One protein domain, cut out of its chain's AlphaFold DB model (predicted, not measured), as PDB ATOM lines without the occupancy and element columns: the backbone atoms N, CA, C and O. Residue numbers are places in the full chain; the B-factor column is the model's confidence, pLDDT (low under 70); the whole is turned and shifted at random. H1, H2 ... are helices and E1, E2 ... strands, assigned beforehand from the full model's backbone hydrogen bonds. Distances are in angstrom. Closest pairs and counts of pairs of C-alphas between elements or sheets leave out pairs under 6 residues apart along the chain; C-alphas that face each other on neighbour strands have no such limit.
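What this domain is: This is residues 81 to 143 of the 282 residues of an uncharacterized protein of Planctomycetes bacterium (UniProt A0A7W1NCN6). Little regular structure is present: a flat, loose piece made mostly of loops, with the hairpin E1 and E2 along one side and a long loop, residues 107 to 129, leading to the short helix H1. Residues 119 to 124 stick out. The 63 printed residues hold E1, E2, E3 and H1 in that order, 17 residues in named elements, class mixed; the sheet E1 - E2 is antiparallel. The radius of gyration of the C-alphas is 13.5 A, the spans 40 by 30 by 15 A.

Where its parts are: E1, residues 89 to 92, begins at C-alpha 89 (17.391, -12.309, 52.808) and is 9.8 A long. E2, residues 98 to 101, is 9.9 A; E3, residues 104 to 106, 6.7 A. H1, residues 130 to 135, is 8.7 A and ends at C-alpha 135 (7.685, -11.420, 49.831).

How they stand to each other: Residues 81 to 82 pair antiparallel with 104 to 105 of E3. In the hairpin E1 and E2, at 146 degrees, N 89 and O 101 are 2.8 A apart, within hydrogen-bond range. E2 runs on into E3 at 25 degrees; E3 pairs with no named strand. H1 is apart from E1, E2 and E3; its O i to N i+4 pairs are within range.

The domain as a whole: The C-alphas of Asp 123 and Ala 141 are farthest apart, 39.8 A. The printed part has no cut; the link E3 to H1 is long. Residues 94 and 114 to 127 have pLDDT under 70.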
ATOM      1  N   GLN A  81      11.136  -0.912  60.580       83.31
ATOM      2  CA  GLN A  81      12.182  -1.537  61.393       83.31
ATOM      3  C   GLN A  81      12.740  -2.765  60.681       83.31
ATOM      4  O   GLN A  81      12.039  -3.400  59.902       83.31
ATOM      5  N   PHE A  82      13.979  -3.143  60.980       85.62
ATOM      6  CA  PHE A  82      14.505  -4.431  60.539       85.62
ATOM      7  C   PHE A  82      14.003  -5.558  61.446       85.62
ATOM      8  O   PHE A  82      14.060  -5.450  62.672       85.62
ATOM      9  N   ASP A  83      13.536  -6.652  60.849       88.25
ATOM     10  CA  ASP A  83      13.221  -7.896  61.547       88.25
ATOM     11  C   ASP A  83      14.510  -8.694  61.778       88.25
ATOM     12  O   ASP A  83      14.864  -9.599  61.019       88.25
ATOM     13  N   LEU A  84      15.224  -8.344  62.851       84.69
ATOM     14  CA  LEU A  84      16.505  -8.962  63.213       84.69
ATOM     15  C   LEU A  84      16.390 -10.446  63.604       84.69
ATOM     16  O   LEU A  84      17.408 -11.123  63.729       84.69
ATOM     17  N   PHE A  85      15.168 -10.948  63.799       86.44
ATOM     18  CA  PHE A  85      14.886 -12.334  64.176       86.44
ATOM     19  C   PHE A  85      14.428 -13.186  62.987       86.44
ATOM     20  O   PHE A  85      14.139 -14.374  63.143       86.44
ATOM     21  N   SER A  86      14.305 -12.594  61.797       86.25
ATOM     22  CA  SER A  86      14.102 -13.328  60.550       86.25
ATOM     23  C   SER A  86      15.432 -13.841  60.004       86.25
ATOM     24  O   SER A  86      16.496 -13.284  60.283       86.25
ATOM     25  N   THR A  87      15.383 -14.910  59.209       89.06
ATOM     26  CA  THR A  87      16.539 -15.306  58.402       89.06
ATOM     27  C   THR A  87      16.850 -14.171  57.419       89.06
ATOM     28  O   THR A  87      15.950 -13.797  56.665       89.06
ATOM     29  N   PRO A  88      18.081 -13.614  57.404       86.62
ATOM     30  CA  PRO A  88      18.435 -12.557  56.463       86.62
ATOM     31  C   PRO A  88      18.192 -12.995  55.019       86.62
ATOM     32  O   PRO A  88      18.529 -14.117  54.637       86.62
ATOM     33  N   HIS A  89      17.623 -12.096  54.224       82.62
ATOM     34  CA  HIS A  89      17.391 -12.309  52.808       82.62
ATOM     35  C   HIS A  89      18.689 -12.085  52.033       82.62
ATOM     36  O   HIS A  89      19.371 -11.075  52.233       82.62
ATOM     37  N   ALA A  90      19.039 -13.042  51.177       82.94
ATOM     38  CA  ALA A  90      20.152 -12.910  50.249       82.94
ATOM     39  C   ALA A  90      19.705 -12.080  49.042       82.94
ATOM     40  O   ALA A  90      18.690 -12.391  48.424       82.94
ATOM     41  N   ILE A  91      20.461 -11.037  48.725       74.56
ATOM     42  CA  ILE A  91      20.255 -10.172  47.571       74.56
ATOM     43  C   ILE A  91      21.455 -10.393  46.655       74.56
ATOM     44  O   ILE A  91      22.591 -10.131  47.044       74.56
ATOM     45  N   ASP A  92      21.193 -10.932  45.472       76.00
ATOM     46  CA  ASP A  92      22.195 -11.062  44.415       76.00
ATOM     47  C   ASP A  92      22.377  -9.690  43.754       76.00
ATOM     48  O   ASP A  92      21.396  -9.074  43.324       76.00
ATOM     49  N   ASP A  93      23.613  -9.195  43.708       71.69
ATOM     50  CA  ASP A  93      23.947  -7.933  43.040       71.69
ATOM     51  C   ASP A  93      24.071  -8.075  41.511       71.69
ATOM     52  O   ASP A  93      24.311  -7.091  40.809       71.69
ATOM     53  N   GLY A  94      23.904  -9.292  40.982       67.56
ATOM     54  CA  GLY A  94      24.040  -9.627  39.567       67.56
ATOM     55  C   GLY A  94      25.493  -9.705  39.082       67.56
ATOM     56  O   GLY A  94      25.729 -10.067  37.929       67.56
ATOM     57  N   ALA A  95      26.470  -9.402  39.942       73.00
ATOM     58  CA  ALA A  95      27.909  -9.469  39.680       73.00
ATOM     59  C   ALA A  95      28.588 -10.650  40.404       73.00
ATOM     60  O   ALA A  95      29.817 -10.763  40.403       73.00
ATOM     61  N   GLY A  96      27.796 -11.552  40.994       77.38
ATOM     62  CA  GLY A  96      28.272 -12.704  41.762       77.38
ATOM     63  C   GLY A  96      28.555 -12.390  43.235       77.38
ATOM     64  O   GLY A  96      29.026 -13.270  43.960       77.38
ATOM     65  N   GLY A  97      28.271 -11.164  43.683       77.00
ATOM     66  CA  GLY A  97      28.218 -10.798  45.089       77.00
ATOM     67  C   GLY A  97      26.862 -11.169  45.686       77.00
ATOM     68  O   GLY A  97      25.812 -10.925  45.100       77.00
ATOM     69  N   ILE A  98      26.879 -11.776  46.874       81.00
ATOM     70  CA  ILE A  98      25.658 -12.002  47.653       81.00
ATOM     71  C   ILE A  98      25.701 -11.074  48.855       81.00
ATOM     72  O   ILE A  98      26.400 -11.350  49.836       81.00
ATOM     73  N   ASP A  99      24.900 -10.019  48.796       77.44
ATOM     74  CA  ASP A  99      24.607  -9.191  49.953       77.44
ATOM     75  C   ASP A  99      23.530  -9.856  50.810       77.44
ATOM     76  O   ASP A  99      22.697 -10.637  50.345       77.44
ATOM     77  N   ARG A 100      23.551  -9.580  52.113       81.50
ATOM     78  CA  ARG A 100      22.540 -10.083  53.046       81.50
ATOM     79  C   ARG A 100      21.933  -8.923  53.801       81.50
ATOM     80  O   ARG A 100      22.652  -8.147  54.423       81.50
ATOM     81  N   SER A 101      20.609  -8.847  53.782       80.12
ATOM     82  CA  SER A 101      19.860  -7.826  54.504       80.12
ATOM     83  C   SER A 101      18.754  -8.462  55.333       80.12
ATOM     84  O   SER A 101      18.151  -9.458  54.934       80.12
ATOM     85  N   TRP A 102      18.470  -7.897  56.504       85.88
ATOM     86  CA  TRP A 102      17.274  -8.270  57.252       85.88
ATOM     87  C   TRP A 102      16.031  -7.750  56.538       85.88
ATOM     88  O   TRP A 102      16.037  -6.658  55.966       85.88
ATOM     89  N   LEU A 103      14.950  -8.524  56.610       87.19
ATOM     90  CA  LEU A 103      13.666  -8.089  56.081       87.19
ATOM     91  C   LEU A 103      13.173  -6.855  56.839       87.19
ATOM     92  O   LEU A 103      13.446  -6.675  58.030       87.19
ATOM     93  N   VAL A 104      12.422  -6.003  56.151       86.44
ATOM     94  CA  VAL A 104      11.812  -4.824  56.766       86.44
ATOM     95  C   VAL A 104      10.443  -5.210  57.311       86.44
ATOM     96  O   VAL A 104       9.623  -5.754  56.584       86.44
ATOM     97  N   ALA A 105      10.168  -4.908  58.574       88.88
ATOM     98  CA  ALA A 105       8.850  -5.003  59.184       88.88
ATOM     99  C   ALA A 105       8.244  -3.602  59.376       88.88
ATOM    100  O   ALA A 105       8.938  -2.614  59.633       88.88
ATOM    101  N   ALA A 106       6.924  -3.529  59.266       87.56
ATOM    102  CA  ALA A 106       6.144  -2.298  59.272       87.56
ATOM    103  C   ALA A 106       4.883  -2.491  60.124       87.56
ATOM    104  O   ALA A 106       4.381  -3.609  60.207       87.56
ATOM    105  N   ALA A 107       4.333  -1.423  60.720       86.44
ATOM    106  CA  ALA A 107       3.103  -1.535  61.523       86.44
ATOM    107  C   ALA A 107       1.914  -2.038  60.700       86.44
ATOM    108  O   ALA A 107       0.955  -2.569  61.251       86.44
ATOM    109  N   ARG A 108       1.970  -1.828  59.381       85.06
ATOM    110  CA  ARG A 108       1.094  -2.404  58.366       85.06
ATOM    111  C   ARG A 108       1.839  -2.511  57.036       85.06
ATOM    112  O   ARG A 108       2.737  -1.701  56.804       85.06
ATOM    113  N   PRO A 109       1.462  -3.454  56.156       78.56
ATOM    114  CA  PRO A 109       2.036  -3.533  54.821       78.56
ATOM    115  C   PRO A 109       1.854  -2.217  54.066       78.56
ATOM    116  O   PRO A 109       0.775  -1.614  54.101       78.56
ATOM    117  N   VAL A 110       2.908  -1.791  53.378       80.19
ATOM    118  CA  VAL A 110       2.845  -0.653  52.461       80.19
ATOM    119  C   VAL A 110       1.950  -1.007  51.273       80.19
ATOM    120  O   VAL A 110       1.966  -2.137  50.783       80.19
ATOM    121  N   ARG A 111       1.153  -0.043  50.809       80.19
ATOM    122  CA  ARG A 111       0.225  -0.196  49.680       80.19
ATOM    123  C   ARG A 111       0.580   0.751  48.543       80.19
ATOM    124  O   ARG A 111       1.255   1.755  48.756       80.19
ATOM    125  N   ASN A 112       0.098   0.413  47.346       76.31
ATOM    126  CA  ASN A 112       0.279   1.189  46.114       76.31
ATOM    127  C   ASN A 112       1.745   1.550  45.832       76.31
ATOM    128  O   ASN A 112       2.044   2.637  45.343       76.31
ATOM    129  N   VAL A 113       2.663   0.633  46.148       72.81
ATOM    130  CA  VAL A 113       4.070   0.779  45.778       72.81
ATOM    131  C   VAL A 113       4.169   0.937  44.262       72.81
ATOM    132  O   VAL A 113       3.701   0.092  43.491       72.81
ATOM    133  N   ALA A 114       4.746   2.056  43.829       66.06
ATOM    134  CA  ALA A 114       5.099   2.235  42.432       66.06
ATOM    135  C   ALA A 114       6.114   1.156  42.025       66.06
ATOM    136  O   ALA A 114       6.821   0.598  42.870       66.06
ATOM    137  N   ARG A 115       6.200   0.859  40.725       64.94
ATOM    138  CA  ARG A 115       7.272  -0.005  40.219       64.94
ATOM    139  C   ARG A 115       8.605   0.656  40.556       64.94
ATOM    140  O   ARG A 115       8.800   1.826  40.222       64.94
ATOM    141  N   ALA A 116       9.489  -0.069  41.238       58.72
ATOM    142  CA  ALA A 116      10.815   0.454  41.529       58.72
ATOM    143  C   ALA A 116      11.571   0.564  40.207       58.72
ATOM    144  O   ALA A 116      11.465  -0.320  39.351       58.72
ATOM    145  N   ARG A 117      12.298   1.664  40.014       54.94
ATOM    146  CA  ARG A 117      13.113   1.823  38.817       54.94
ATOM    147  C   ARG A 117      14.371   0.983  39.023       54.94
ATOM    148  O   ARG A 117      15.225   1.339  39.823       54.94
ATOM    149  N   GLY A 118      14.435  -0.167  38.360       55.06
ATOM    150  CA  GLY A 118      15.628  -1.009  38.371       55.06
ATOM    151  C   GLY A 118      16.813  -0.327  37.683       55.06
ATOM    152  O   GLY A 118      16.661   0.680  36.987       55.06
ATOM    153  N   TYR A 119      17.995  -0.920  37.848       54.53
ATOM    154  CA  TYR A 119      19.255  -0.508  37.215       54.53
ATOM    155  C   TYR A 119      19.235  -0.606  35.671       54.53
ATOM    156  O   TYR A 119      20.173  -0.177  35.007       54.53
ATOM    157  N   ASP A 120      18.149  -1.103  35.080       58.44
ATOM    158  CA  ASP A 120      18.051  -1.503  33.670       58.44
ATOM    159  C   ASP A 120      17.973  -0.335  32.660       58.44
ATOM    160  O   ASP A 120      17.800  -0.539  31.461       58.44
ATOM    161  N   GLY A 121      18.151   0.909  33.109       55.88
ATOM    162  CA  GLY A 121      18.215   2.086  32.239       55.88
ATOM    163  C   GLY A 121      16.848   2.701  31.892       55.88
ATOM    164  O   GLY A 121      15.798   2.228  32.326       55.88
ATOM    165  N   PRO A 122      16.839   3.829  31.154       56.97
ATOM    166  CA  PRO A 122      15.631   4.626  30.915       56.97
ATOM    167  C   PRO A 122      14.594   3.951  30.007       56.97
ATOM    168  O   PRO A 122      13.414   4.276  30.134       56.97
ATOM    169  N   ASP A 123      15.025   3.021  29.148       65.06
ATOM    170  CA  ASP A 123      14.200   2.389  28.108       65.06
ATOM    171  C   ASP A 123      13.841   0.925  28.414       65.06
ATOM    172  O   ASP A 123      13.127   0.282  27.641       65.06
ATOM    173  N   ALA A 124      14.326   0.370  29.530       63.66
ATOM    174  CA  ALA A 124      13.994  -0.996  29.899       63.66
ATOM    175  C   ALA A 124      12.536  -1.121  30.342       63.66
ATOM    176  O   ALA A 124      11.989  -0.291  31.075       63.66
ATOM    177  N   LEU A 125      11.910  -2.222  29.924       63.34
ATOM    178  CA  LEU A 125      10.636  -2.655  30.477       63.34
ATOM    179  C   LEU A 125      10.834  -2.915  31.968       63.34
ATOM    180  O   LEU A 125      11.498  -3.877  32.329       63.34
ATOM    181  N   LEU A 126      10.239  -2.075  32.816       64.62
ATOM    182  CA  LEU A 126      10.211  -2.296  34.259       64.62
ATOM    183  C   LEU A 126       9.380  -3.560  34.543       64.62
ATOM    184  O   LEU A 126       8.147  -3.496  34.383       64.62
ATOM    185  N   PRO A 127      10.011  -4.689  34.929       68.44
ATOM    186  CA  PRO A 127       9.277  -5.902  35.248       68.44
ATOM    187  C   PRO A 127       8.366  -5.651  36.452       68.44
ATOM    188  O   PRO A 127       8.604  -4.753  37.265       68.44
ATOM    189  N   ASP A 128       7.289  -6.426  36.560       73.44
ATOM    190  CA  ASP A 128       6.441  -6.362  37.746       73.44
ATOM    191  C   ASP A 128       7.218  -6.881  38.964       73.44
ATOM    192  O   ASP A 128       7.572  -8.057  39.042       73.44
ATOM    193  N   ASN A 129       7.493  -5.984  39.908       72.38
ATOM    194  CA  ASN A 129       8.211  -6.279  41.138       72.38
ATOM    195  C   ASN A 129       7.277  -6.401  42.355       72.38
ATOM    196  O   ASN A 129       7.757  -6.620  43.469       72.38
ATOM    197  N   HIS A 130       5.953  -6.292  42.172       76.44
ATOM    198  CA  HIS A 130       4.979  -6.423  43.259       76.44
ATOM    199  C   HIS A 130       5.051  -7.774  43.983       76.44
ATOM    200  O   HIS A 130       5.014  -7.755  45.215       76.44
ATOM    201  N   PRO A 131       5.230  -8.927  43.301       80.50
ATOM    202  CA  PRO A 131       5.409 -10.206  43.987       80.50
ATOM    203  C   PRO A 131       6.654 -10.221  44.881       80.50
ATOM    204  O   PRO A 131       6.578 -10.643  46.032       80.50
ATOM    205  N   ALA A 132       7.778  -9.694  44.381       76.00
ATOM    206  CA  ALA A 132       9.030  -9.628  45.128       76.00
ATOM    207  C   ALA A 132       8.896  -8.730  46.369       76.00
ATOM    208  O   ALA A 132       9.268  -9.145  47.467       76.00
ATOM    209  N   ILE A 133       8.279  -7.550  46.217       76.06
ATOM    210  CA  ILE A 133       7.994  -6.636  47.332       76.06
ATOM    211  C   ILE A 133       7.072  -7.300  48.361       76.06
ATOM    212  O   ILE A 133       7.306  -7.187  49.559       76.06
ATOM    213  N   ALA A 134       6.028  -8.011  47.926       79.00
ATOM    214  CA  ALA A 134       5.122  -8.701  48.842       79.00
ATOM    215  C   ALA A 134       5.852  -9.755  49.694       79.00
ATOM    216  O   ALA A 134       5.527  -9.923  50.868       79.00
ATOM    217  N   THR A 135       6.866 -10.418  49.130       79.38
ATOM    218  CA  THR A 135       7.685 -11.420  49.831       79.38
ATOM    219  C   THR A 135       8.868 -10.849  50.615       79.38
ATOM    220  O   THR A 135       9.494 -11.585  51.371       79.38
ATOM    221  N   SER A 136       9.189  -9.558  50.467       77.56
ATOM    222  CA  SER A 136      10.347  -8.928  51.120       77.56
ATOM    223  C   SER A 136      10.038  -8.323  52.498       77.56
ATOM    224  O   SER A 136      10.901  -7.669  53.091       77.56
ATOM    225  N   TRP A 137       8.815  -8.491  53.005       86.88
ATOM    226  CA  TRP A 137       8.420  -7.993  54.324       86.88
ATOM    227  C   TRP A 137       8.734  -9.007  55.424       86.88
ATOM    228  O   TRP A 137       8.512 -10.208  55.275       86.88
ATOM    229  N   GLY A 138       9.238  -8.502  56.545       88.62
ATOM    230  CA  GLY A 138       9.409  -9.251  57.784       88.62
ATOM    231  C   GLY A 138       8.082  -9.458  58.510       88.62
ATOM    232  O   GLY A 138       7.026  -8.981  58.086       88.62
ATOM    233  N   ASP A 139       8.138 -10.154  59.639       90.12
ATOM    234  CA  ASP A 139       6.946 -10.478  60.419       90.12
ATOM    235  C   ASP A 139       6.378  -9.226  61.112       90.12
ATOM    236  O   ASP A 139       7.011  -8.614  61.979       90.12
ATOM    237  N   GLN A 140       5.150  -8.849  60.746       88.94
ATOM    238  CA  GLN A 140       4.442  -7.705  61.320       88.94
ATOM    239  C   GLN A 140       4.222  -7.854  62.832       88.94
ATOM    240  O   GLN A 140       4.228  -6.849  63.543       88.94
ATOM    241  N   ALA A 141       4.089  -9.080  63.352       90.31
ATOM    242  CA  ALA A 141       3.939  -9.323  64.788       90.31
ATOM    243  C   ALA A 141       5.194  -8.937  65.590       90.31
ATOM    244  O   ALA A 141       5.133  -8.793  66.809       90.31
ATOM    245  N   ARG A 142       6.330  -8.735  64.913       89.69
ATOM    246  CA  ARG A 142       7.589  -8.283  65.518       89.69
ATOM    247  C   ARG A 142       7.763  -6.773  65.446       89.69
ATOM    248  O   ARG A 142       8.801  -6.267  65.873       89.69
ATOM    249  N   PHE A 143       6.786  -6.043  64.902       88.81
ATOM    250  CA  PHE A 143       6.795  -4.587  64.868       88.81
ATOM    251  C   PHE A 143       6.606  -3.992  66.264       88.81
ATOM    252  O   PHE A 143       5.497  -3.960  66.779       88.81
TER     253      PHE A 143